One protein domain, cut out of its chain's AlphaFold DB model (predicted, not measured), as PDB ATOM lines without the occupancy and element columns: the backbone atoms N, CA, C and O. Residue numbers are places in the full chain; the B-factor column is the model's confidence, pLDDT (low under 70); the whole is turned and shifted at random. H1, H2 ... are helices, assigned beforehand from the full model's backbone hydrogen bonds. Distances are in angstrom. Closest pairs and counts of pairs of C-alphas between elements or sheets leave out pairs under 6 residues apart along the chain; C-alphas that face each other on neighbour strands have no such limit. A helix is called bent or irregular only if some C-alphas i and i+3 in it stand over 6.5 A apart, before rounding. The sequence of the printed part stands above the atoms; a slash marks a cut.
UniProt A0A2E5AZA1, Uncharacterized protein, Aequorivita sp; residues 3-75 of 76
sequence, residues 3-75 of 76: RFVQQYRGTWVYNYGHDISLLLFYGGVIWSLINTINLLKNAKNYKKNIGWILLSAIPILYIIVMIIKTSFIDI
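This is residues 3 to 75 of the 76 residues of an uncharacterized protein of Aequorivita sp (UniProt A0A2E5AZA1). Two long helices, H2 and H3, make an open V: the chain turns at residue 42, and H3, kinked near residue 50, folds back over the later part of H2 and then draws away from it. The last part of H3, from residue 64, sticks out as a free arm with residues 74 and 75, while the short helix H1 sits off the other end of H2. The printed part has 73 residues with three named helices, in the order H1, H2, H3, and no named strand; the class is all helix. The whole is extended, with a radius of gyration of the C-alphas of 17.7 A, and its C-alphas span 56 by 37 by 16 A, only just a flat outline.

H1, residues 3 to 7, is followed by a tight link of four residues to H2, residues 12 to 41. H1 and H2 are apart. H2 has a kink of 45 degrees near residue 19. A tight link of one residue joins H2 to H3, residues 43 to 73, which has a kink of 82 degrees near residue 50. H2 and H3 touch, with 17 pairs of C-alphas within 8 A; the closest C-alphas are those of Ser 32 and Ser 56, 4.4 A apart. H2 touches H3 with residues 28 to 39 alone, and H3 touches H2 with residues 46 to 60 alone. Their lines, rough ones, stand at a steep tilt of 50 degrees, and they run opposite ways. H1 and H3 are apart. The O i to N i+4 pairs within hydrogen-bond range are 24 of 26 in H2, 20 of 27 in H3 and 0 of 1 in H1, where 1 of 2 O i to N i+3 pairs is within range.

H1 begins at C-alpha 3, at (-43.052, -21.954, -6.557), and has five residues. H2, residues 12 to 41, measures 40.0 A from first to last C-alpha and ends at C-alpha 41, at (-4.421, -57.022, 0.083). It is irregular: C-alphas 15 and 18 are 7.6 A apart. H3, residues 43 to 73, measures 39.4 A and ends at C-alpha 73, at (-24.353, -30.028, 19.530). It is irregular too: C-alphas 44 and 47 are 8.6 A apart.

The two C-alphas farthest apart are those of Arg 3 and Lys 44, at 56.4 A. Residues 41 to 47, of which 43 to 47 belong to H3, stand free, and so do residues 64 to 75, of which 64 to 73 belong to H3. The printed part has no cut, and neither link is long. The mean pLDDT of the printed part is 82.1; residues 3 to 5, residue 43 and residues 74 to 75 are under 70.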
ATOM      1  N   ARG A   3     -42.825 -21.910  -5.095       61.16
ATOM      2  CA  ARG A   3     -43.052 -21.954  -6.557       61.16
ATOM      3  C   ARG A   3     -42.152 -22.932  -7.324       61.16
ATOM      4  O   ARG A   3     -42.624 -23.566  -8.257       61.16
ATOM      5  N   PHE A   4     -40.889 -23.090  -6.921       65.44
ATOM      6  CA  PHE A   4     -39.937 -23.967  -7.620       65.44
ATOM      7  C   PHE A   4     -40.201 -25.451  -7.355       65.44
ATOM      8  O   PHE A   4     -40.162 -26.260  -8.269       65.44
ATOM      9  N   VAL A   5     -40.554 -25.808  -6.118       65.50
ATOM     10  CA  VAL A   5     -40.831 -27.199  -5.720       65.50
ATOM     11  C   VAL A   5     -42.056 -27.761  -6.452       65.50
ATOM     12  O   VAL A   5     -42.128 -28.949  -6.747       65.50
ATOM     13  N   GLN A   6     -43.013 -26.895  -6.787       71.94
ATOM     14  CA  GLN A   6     -44.260 -27.273  -7.444       71.94
ATOM     15  C   GLN A   6     -44.051 -27.790  -8.875       71.94
ATOM     16  O   GLN A   6     -44.768 -28.695  -9.289       71.94
ATOM     17  N   GLN A   7     -43.048 -27.270  -9.591       78.69
ATOM     18  CA  GLN A   7     -42.747 -27.647 -10.979       78.69
ATOM     19  C   GLN A   7     -42.133 -29.049 -11.110       78.69
ATOM     20  O   GLN A   7     -42.229 -29.658 -12.168       78.69
ATOM     21  N   TYR A   8     -41.529 -29.572 -10.039       73.56
ATOM     22  CA  TYR A   8     -40.874 -30.884 -10.033       73.56
ATOM     23  C   TYR A   8     -41.739 -31.989  -9.411       73.56
ATOM     24  O   TYR A   8     -41.318 -33.147  -9.372       73.56
ATOM     25  N   ARG A   9     -42.952 -31.669  -8.942       77.88
ATOM     26  CA  ARG A   9     -43.882 -32.659  -8.382       77.88
ATOM     27  C   ARG A   9     -44.214 -33.735  -9.419       77.88
ATOM     28  O   ARG A   9     -44.535 -33.419 -10.557       77.88
ATOM     29  N   GLY A  10     -44.135 -35.004  -9.017       81.75
ATOM     30  CA  GLY A  10     -44.366 -36.150  -9.906       81.75
ATOM     31  C   GLY A  10     -43.140 -36.599 -10.708       81.75
ATOM     32  O   GLY A  10     -43.174 -37.668 -11.312       81.75
ATOM     33  N   THR A  11     -42.035 -35.844 -10.681       88.00
ATOM     34  CA  THR A  11     -40.761 -36.335 -11.223       88.00
ATOM     35  C   THR A  11     -40.177 -37.411 -10.314       88.00
ATOM     36  O   THR A  11     -40.356 -37.395  -9.095       88.00
ATOM     37  N   TRP A  12     -39.436 -38.349 -10.899       84.88
ATOM     38  CA  TRP A  12     -38.825 -39.437 -10.135       84.88
ATOM     39  C   TRP A  12     -37.813 -38.924  -9.111       84.88
ATOM     40  O   TRP A  12     -37.743 -39.452  -8.009       84.88
ATOM     41  N   VAL A  13     -37.086 -37.850  -9.434       83.50
ATOM     42  CA  VAL A  13     -36.158 -37.196  -8.500       83.50
ATOM     43  C   VAL A  13     -36.907 -36.582  -7.318       83.50
ATOM     44  O   VAL A  13     -36.436 -36.660  -6.193       83.50
ATOM     45  N   TYR A  14     -38.093 -36.011  -7.530       82.88
ATOM     46  CA  TYR A  14     -38.893 -35.483  -6.427       82.88
ATOM     47  C   TYR A  14     -39.472 -36.594  -5.539       82.88
ATOM     48  O   TYR A  14     -39.484 -36.456  -4.319       82.88
ATOM     49  N   ASN A  15     -39.925 -37.698  -6.140       87.31
ATOM     50  CA  ASN A  15     -40.582 -38.788  -5.414       87.31
ATOM     51  C   ASN A  15     -39.598 -39.745  -4.724       87.31
ATOM     52  O   ASN A  15     -39.876 -40.209  -3.628       87.31
ATOM     53  N   TYR A  16     -38.463 -40.034  -5.360       91.31
ATOM     54  CA  TYR A  16     -37.497 -41.045  -4.917       91.31
ATOM     55  C   TYR A  16     -36.097 -40.478  -4.692       91.31
ATOM     56  O   TYR A  16     -35.193 -41.210  -4.304       91.31
ATOM     57  N   GLY A  17     -35.870 -39.184  -4.941       86.81
ATOM     58  CA  GLY A  17     -34.537 -38.591  -4.833       86.81
ATOM     59  C   GLY A  17     -33.948 -38.714  -3.437       86.81
ATOM     60  O   GLY A  17     -32.741 -38.895  -3.322       86.81
ATOM     61  N   HIS A  18     -34.778 -38.690  -2.391       87.81
ATOM     62  CA  HIS A  18     -34.329 -38.960  -1.026       87.81
ATOM     63  C   HIS A  18     -33.763 -40.381  -0.887       87.81
ATOM     64  O   HIS A  18     -32.594 -40.538  -0.539       87.81
ATOM     65  N   ASP A  19     -34.550 -41.397  -1.242       91.94
ATOM     66  CA  ASP A  19     -34.162 -42.806  -1.110       91.94
ATOM     67  C   ASP A  19     -32.968 -43.158  -2.004       91.94
ATOM     68  O   ASP A  19     -32.034 -43.831  -1.572       91.94
ATOM     69  N   ILE A  20     -32.948 -42.636  -3.235       90.94
ATOM     70  CA  ILE A  20     -31.823 -42.785  -4.163       90.94
ATOM     71  C   ILE A  20     -30.568 -42.140  -3.574       90.94
ATOM     72  O   ILE A  20     -29.493 -42.733  -3.631       90.94
ATOM     73  N   SER A  21     -30.686 -40.951  -2.977       88.44
ATOM     74  CA  SER A  21     -29.545 -40.275  -2.350       88.44
ATOM     75  C   SER A  21     -29.005 -41.071  -1.165       88.44
ATOM     76  O   SER A  21     -27.789 -41.208  -1.038       88.44
ATOM     77  N   LEU A  22     -29.881 -41.642  -0.331       89.38
ATOM     78  CA  LEU A  22     -29.472 -42.513   0.773       89.38
ATOM     79  C   LEU A  22     -28.769 -43.774   0.260       89.38
ATOM     80  O   LEU A  22     -27.698 -44.119   0.758       89.38
ATOM     81  N   LEU A  23     -29.327 -44.431  -0.758       92.44
ATOM     82  CA  LEU A  23     -28.743 -45.633  -1.352       92.44
ATOM     83  C   LEU A  23     -27.366 -45.344  -1.952       92.44
ATOM     84  O   LEU A  23     -26.420 -46.084  -1.690       92.44
ATOM     85  N   LEU A  24     -27.226 -44.256  -2.712       90.19
ATOM     86  CA  LEU A  24     -25.947 -43.847  -3.292       90.19
ATOM     87  C   LEU A  24     -24.921 -43.501  -2.213       90.19
ATOM     88  O   LEU A  24     -23.757 -43.883  -2.331       90.19
ATOM     89  N   PHE A  25     -25.344 -42.817  -1.150       87.56
ATOM     90  CA  PHE A  25     -24.466 -42.458  -0.045       87.56
ATOM     91  C   PHE A  25     -23.965 -43.699   0.707       87.56
ATOM     92  O   PHE A  25     -22.758 -43.943   0.759       87.56
ATOM     93  N   TYR A  26     -24.869 -44.524   1.243       86.81
ATOM     94  CA  TYR A  26     -24.486 -45.722   1.997       86.81
ATOM     95  C   TYR A  26     -23.804 -46.770   1.112       86.81
ATOM     96  O   TYR A  26     -22.822 -47.383   1.531       86.81
ATOM     97  N   GLY A  27     -24.258 -46.929  -0.132       89.94
ATOM     98  CA  GLY A  27     -23.605 -47.773  -1.127       89.94
ATOM     99  C   GLY A  27     -22.175 -47.313  -1.415       89.94
ATOM    100  O   GLY A  27     -21.261 -48.133  -1.428       89.94
ATOM    101  N   GLY A  28     -21.953 -46.002  -1.552       88.50
ATOM    102  CA  GLY A  28     -20.623 -45.416  -1.708       88.50
ATOM    103  C   GLY A  28     -19.711 -45.652  -0.500       88.50
ATOM    104  O   GLY A  28     -18.537 -45.981  -0.676       88.50
ATOM    105  N   VAL A  29     -20.247 -45.559   0.724       86.81
ATOM    106  CA  VAL A  29     -19.511 -45.880   1.961       86.81
ATOM    107  C   VAL A  29     -19.091 -47.353   1.979       86.81
ATOM    108  O   VAL A  29     -17.915 -47.655   2.182       86.81
ATOM    109  N   ILE A  30     -20.019 -48.277   1.715       88.88
ATOM    110  CA  ILE A  30     -19.732 -49.721   1.681       88.88
ATOM    111  C   ILE A  30     -18.700 -50.040   0.593       88.88
ATOM    112  O   ILE A  30     -17.733 -50.763   0.842       88.88
ATOM    113  N   TRP A  31     -18.860 -49.463  -0.600       87.94
ATOM    114  CA  TRP A  31     -17.935 -49.665  -1.713       87.94
ATOM    115  C   TRP A  31     -16.530 -49.144  -1.400       87.94
ATOM    116  O   TRP A  31     -15.538 -49.799  -1.719       87.94
ATOM    117  N   SER A  32     -16.431 -48.004  -0.714       86.31
ATOM    118  CA  SER A  32     -15.164 -47.467  -0.214       86.31
ATOM    119  C   SER A  32     -14.456 -48.449   0.735       86.31
ATOM    120  O   SER A  32     -13.250 -48.684   0.587       86.31
ATOM    121  N   LEU A  33     -15.182 -49.061   1.675       85.62
ATOM    122  CA  LEU A  33     -14.614 -50.033   2.614       85.62
ATOM    123  C   LEU A  33     -14.102 -51.280   1.885       85.62
ATOM    124  O   LEU A  33     -12.960 -51.694   2.098       85.62
ATOM    125  N   ILE A  34     -14.904 -51.836   0.971       87.50
ATOM    126  CA  ILE A  34     -14.515 -52.987   0.141       87.50
ATOM    127  C   ILE A  34     -13.272 -52.652  -0.689       87.50
ATOM    128  O   ILE A  34     -12.321 -53.439  -0.727       87.50
ATOM    129  N   ASN A  35     -13.248 -51.472  -1.313       86.12
ATOM    130  CA  ASN A  35     -12.107 -51.010  -2.091       86.12
ATOM    131  C   ASN A  35     -10.855 -50.907  -1.211       86.12
ATOM    132  O   ASN A  35      -9.809 -51.439  -1.564       86.12
ATOM    133  N   THR A  36     -10.969 -50.323  -0.020       83.38
ATOM    134  CA  THR A  36      -9.852 -50.199   0.927       83.38
ATOM    135  C   THR A  36      -9.301 -51.573   1.335       83.38
ATOM    136  O   THR A  36      -8.090 -51.782   1.278       83.38
ATOM    137  N   ILE A  37     -10.164 -52.550   1.647       84.69
ATOM    138  CA  ILE A  37      -9.754 -53.934   1.949       84.69
ATOM    139  C   ILE A  37      -9.023 -54.564   0.753       84.69
ATOM    140  O   ILE A  37      -7.987 -55.208   0.925       84.69
ATOM    141  N   ASN A  38      -9.536 -54.378  -0.466       84.44
ATOM    142  CA  ASN A  38      -8.920 -54.913  -1.679       84.44
ATOM    143  C   ASN A  38      -7.538 -54.292  -1.955       84.44
ATOM    144  O   ASN A  38      -6.594 -54.986  -2.335       84.44
ATOM    145  N   LEU A  39      -7.392 -52.990  -1.715       81.56
ATOM    146  CA  LEU A  39      -6.132 -52.273  -1.890       81.56
ATOM    147  C   LEU A  39      -5.084 -52.684  -0.850       81.56
ATOM    148  O   LEU A  39      -3.918 -52.854  -1.208       81.56
ATOM    149  N   LEU A  40      -5.497 -52.915   0.400       77.50
ATOM    150  CA  LEU A  40      -4.622 -53.416   1.467       77.50
ATOM    151  C   LEU A  40      -4.083 -54.822   1.165       77.50
ATOM    152  O   LEU A  40      -2.915 -55.098   1.432       77.50
ATOM    153  N   LYS A  41      -4.881 -55.693   0.533       79.94
ATOM    154  CA  LYS A  41      -4.421 -57.022   0.083       79.94
ATOM    155  C   LYS A  41      -3.318 -56.942  -0.983       79.94
ATOM    156  O   LYS A  41      -2.470 -57.826  -1.049       79.94
ATOM    157  N   ASN A  42      -3.285 -55.871  -1.777       73.44
ATOM    158  CA  ASN A  42      -2.314 -55.639  -2.854       73.44
ATOM    159  C   ASN A  42      -1.248 -54.580  -2.492       73.44
ATOM    160  O   ASN A  42      -0.793 -53.815  -3.350       73.44
ATOM    161  N   ALA A  43      -0.811 -54.549  -1.227       67.50
ATOM    162  CA  ALA A  43       0.066 -53.517  -0.659       67.50
ATOM    163  C   ALA A  43       1.400 -53.282  -1.403       67.50
ATOM    164  O   ALA A  43       1.957 -52.187  -1.326       67.50
ATOM    165  N   LYS A  44       1.903 -54.256  -2.179       71.25
ATOM    166  CA  LYS A  44       3.143 -54.104  -2.968       71.25
ATOM    167  C   LYS A  44       3.088 -52.965  -4.002       71.25
ATOM    168  O   LYS A  44       4.137 -52.440  -4.351       71.25
ATOM    169  N   ASN A  45       1.896 -52.542  -4.445       74.62
ATOM    170  CA  ASN A  45       1.704 -51.481  -5.449       74.62
ATOM    171  C   ASN A  45       0.972 -50.238  -4.903       74.62
ATOM    172  O   ASN A  45       0.185 -49.603  -5.606       74.62
ATOM    173  N   TYR A  46       1.248 -49.850  -3.653       71.31
ATOM    174  CA  TYR A  46       0.610 -48.703  -2.990       71.31
ATOM    175  C   TYR A  46       0.666 -47.395  -3.806       71.31
ATOM    176  O   TYR A  46      -0.320 -46.665  -3.849       71.31
ATOM    177  N   LYS A  47       1.767 -47.122  -4.530       73.56
ATOM    178  CA  LYS A  47       1.912 -45.908  -5.360       73.56
ATOM    179  C   LYS A  47       0.889 -45.829  -6.496       73.56
ATOM    180  O   LYS A  47       0.410 -44.746  -6.804       73.56
ATOM    181  N   LYS A  48       0.528 -46.970  -7.094       78.88
ATOM    182  CA  LYS A  48      -0.484 -47.044  -8.164       78.88
ATOM    183  C   LYS A  48      -1.906 -46.900  -7.613       78.88
ATOM    184  O   LYS A  48      -2.801 -46.437  -8.311       78.88
ATOM    185  N   ASN A  49      -2.095 -47.273  -6.350       78.00
ATOM    186  CA  ASN A  49      -3.400 -47.350  -5.704       78.00
ATOM    187  C   ASN A  49      -3.716 -46.142  -4.806       78.00
ATOM    188  O   ASN A  49      -4.840 -46.029  -4.329       78.00
ATOM    189  N   ILE A  50      -2.767 -45.221  -4.606       79.62
ATOM    190  CA  ILE A  50      -2.888 -44.078  -3.686       79.62
ATOM    191  C   ILE A  50      -4.123 -43.209  -3.971       79.62
ATOM    192  O   ILE A  50      -4.824 -42.822  -3.042       79.62
ATOM    193  N   GLY A  51      -4.446 -42.968  -5.246       81.50
ATOM    194  CA  GLY A  51      -5.626 -42.188  -5.633       81.50
ATOM    195  C   GLY A  51      -6.934 -42.868  -5.226       81.50
ATOM    196  O   GLY A  51      -7.851 -42.211  -4.744       81.50
ATOM    197  N   TRP A  52      -6.991 -44.195  -5.328       81.06
ATOM    198  CA  TRP A  52      -8.151 -44.982  -4.912       81.06
ATOM    199  C   TRP A  52      -8.304 -45.059  -3.394       81.06
ATOM    200  O   TRP A  52      -9.432 -45.088  -2.908       81.06
ATOM    201  N   ILE A  53      -7.189 -45.048  -2.656       79.94
ATOM    202  CA  ILE A  53      -7.177 -44.974  -1.188       79.94
ATOM    203  C   ILE A  53      -7.671 -43.598  -0.720       79.94
ATOM    204  O   ILE A  53      -8.485 -43.502   0.194       79.94
ATOM    205  N   LEU A  54      -7.213 -42.518  -1.358       82.12
ATOM    206  CA  LEU A  54      -7.682 -41.167  -1.041       82.12
ATOM    207  C   LEU A  54      -9.173 -41.010  -1.352       82.12
ATOM    208  O   LEU A  54      -9.909 -40.454  -0.541       82.12
ATOM    209  N   LEU A  55      -9.634 -41.548  -2.485       82.88
ATOM    210  CA  LEU A  55     -11.047 -41.516  -2.856       82.88
ATOM    211  C   LEU A  55     -11.915 -42.304  -1.864       82.88
ATOM    212  O   LEU A  55     -12.993 -41.845  -1.492       82.88
ATOM    213  N   SER A  56     -11.441 -43.461  -1.391       82.94
ATOM    214  CA  SER A  56     -12.152 -44.242  -0.378       82.94
ATOM    215  C   SER A  56     -12.133 -43.583   1.008       82.94
ATOM    216  O   SER A  56     -13.048 -43.803   1.797       82.94
ATOM    217  N   ALA A  57     -11.174 -42.709   1.314       83.88
ATOM    218  CA  ALA A  57     -11.158 -41.981   2.582       83.88
ATOM    219  C   ALA A  57     -12.247 -40.892   2.690       83.88
ATOM    220  O   ALA A  57     -12.636 -40.539   3.803       83.88
ATOM    221  N   ILE A  58     -12.777 -40.375   1.572       86.31
ATOM    222  CA  ILE A  58     -13.729 -39.244   1.561       86.31
ATOM    223  C   ILE A  58     -15.030 -39.537   2.340       86.31
ATOM    224  O   ILE A  58     -15.384 -38.737   3.209       86.31
ATOM    225  N   PRO A  59     -15.742 -40.662   2.110       82.94
ATOM    226  CA  PRO A  59     -16.959 -40.981   2.861       82.94
ATOM    227  C   PRO A  59     -16.697 -41.167   4.359       82.94
ATOM    228  O   PRO A  59     -17.517 -40.778   5.187       82.94
ATOM    229  N   ILE A  60     -15.534 -41.724   4.714       82.50
ATOM    230  CA  ILE A  60     -15.121 -41.939   6.106       82.50
ATOM    231  C   ILE A  60     -14.904 -40.588   6.799       82.50
ATOM    232  O   ILE A  60     -15.426 -40.361   7.889       82.50
ATOM    233  N   LEU A  61     -14.199 -39.666   6.138       86.81
ATOM    234  CA  LEU A  61     -13.985 -38.296   6.610       86.81
ATOM    235  C   LEU A  61     -15.308 -37.565   6.864       86.81
ATOM    236  O   LEU A  61     -15.469 -36.931   7.905       86.81
ATOM    237  N   TYR A  62     -16.267 -37.691   5.947       86.06
ATOM    238  CA  TYR A  62     -17.589 -37.082   6.102       86.06
ATOM    239  C   TYR A  62     -18.332 -37.602   7.343       86.06
ATOM    240  O   TYR A  62     -18.883 -36.805   8.102       86.06
ATOM    241  N   ILE A  63     -18.307 -38.917   7.591       86.19
ATOM    242  CA  ILE A  63     -18.930 -39.513   8.783       86.19
ATOM    243  C   ILE A  63     -18.254 -39.007  10.062       86.19
ATOM    244  O   ILE A  63     -18.950 -38.626  10.999       86.19
ATOM    245  N   ILE A  64     -16.918 -38.944  10.093       88.12
ATOM    246  CA  ILE A  64     -16.169 -38.427  11.251       88.12
ATOM    247  C   ILE A  64     -16.587 -36.987  11.563       88.12
ATOM    248  O   ILE A  64     -16.931 -36.682  12.702       88.12
ATOM    249  N   VAL A  65     -16.615 -36.111  10.553       90.25
ATOM    250  CA  VAL A  65     -17.033 -34.709  10.722       90.25
ATOM    251  C   VAL A  65     -18.480 -34.617  11.206       90.25
ATOM    252  O   VAL A  65     -18.782 -33.795  12.071       90.25
ATOM    253  N   MET A  66     -19.372 -35.465  10.687       88.94
ATOM    254  CA  MET A  66     -20.770 -35.497  11.114       88.94
ATOM    255  C   MET A  66     -20.903 -35.900  12.588       88.94
ATOM    256  O   MET A  66     -21.590 -35.209  13.332       88.94
ATOM    257  N   ILE A  67     -20.221 -36.967  13.018       89.38
ATOM    258  CA  ILE A  67     -20.240 -37.434  14.413       89.38
ATOM    259  C   ILE A  67     -19.714 -36.341  15.337       89.38
ATOM    260  O   ILE A  67     -20.387 -35.984  16.296       89.38
ATOM    261  N   ILE A  68     -18.554 -35.765  15.004       90.62
ATOM    262  CA  ILE A  68     -17.947 -34.654  15.741       90.62
ATOM    263  C   ILE A  68     -18.960 -33.518  15.906       90.62
ATOM    264  O   ILE A  68     -19.233 -33.093  17.026       90.62
ATOM    265  N   LYS A  69     -19.560 -33.054  14.802       88.69
ATOM    266  CA  LYS A  69     -20.549 -31.973  14.821       88.69
ATOM    267  C   LYS A  69     -21.730 -32.299  15.738       88.69
ATOM    268  O   LYS A  69     -22.109 -31.448  16.533       88.69
ATOM    269  N   THR A  70     -22.305 -33.495  15.626       85.31
ATOM    270  CA  THR A  70     -23.452 -33.904  16.447       85.31
ATOM    271  C   THR A  70     -23.076 -33.985  17.923       85.31
ATOM    272  O   THR A  70     -23.756 -33.395  18.749       85.31
ATOM    273  N   SER A  71     -21.931 -34.585  18.256       79.88
ATOM    274  CA  SER A  71     -21.454 -34.663  19.640       79.88
ATOM    275  C   SER A  71     -21.199 -33.290  20.267       79.88
ATOM    276  O   SER A  71     -21.418 -33.128  21.458       79.88
ATOM    277  N   PHE A  72     -20.766 -32.288  19.494       73.56
ATOM    278  CA  PHE A  72     -20.631 -30.912  19.990       73.56
ATOM    279  C   PHE A  72     -21.969 -30.178  20.147       73.56
ATOM    280  O   PHE A  72     -22.055 -29.257  20.954       73.56
ATOM    281  N   ILE A  73     -22.993 -30.563  19.384       73.62
ATOM    282  CA  ILE A  73     -24.353 -30.028  19.530       73.62
ATOM    283  C   ILE A  73     -25.012 -30.597  20.787       73.62
ATOM    284  O   ILE A  73     -25.667 -29.852  21.495       73.62
ATOM    285  N   ASP A  74     -24.787 -31.872  21.105       64.12
ATOM    286  CA  ASP A  74     -25.381 -32.518  22.284       64.12
ATOM    287  C   ASP A  74     -24.778 -32.040  23.626       64.12
ATOM    288  O   ASP A  74     -25.306 -32.360  24.690       64.12
ATOM    289  N   ILE A  75     -23.667 -31.289  23.596       60.12
ATOM    290  CA  ILE A  75     -22.968 -30.756  24.783       60.12
ATOM    291  C   ILE A  75     -23.340 -29.282  25.074       60.12
ATOM    292  O   ILE A  75     -23.080 -28.810  26.182       60.12
TER     293      ILE A  75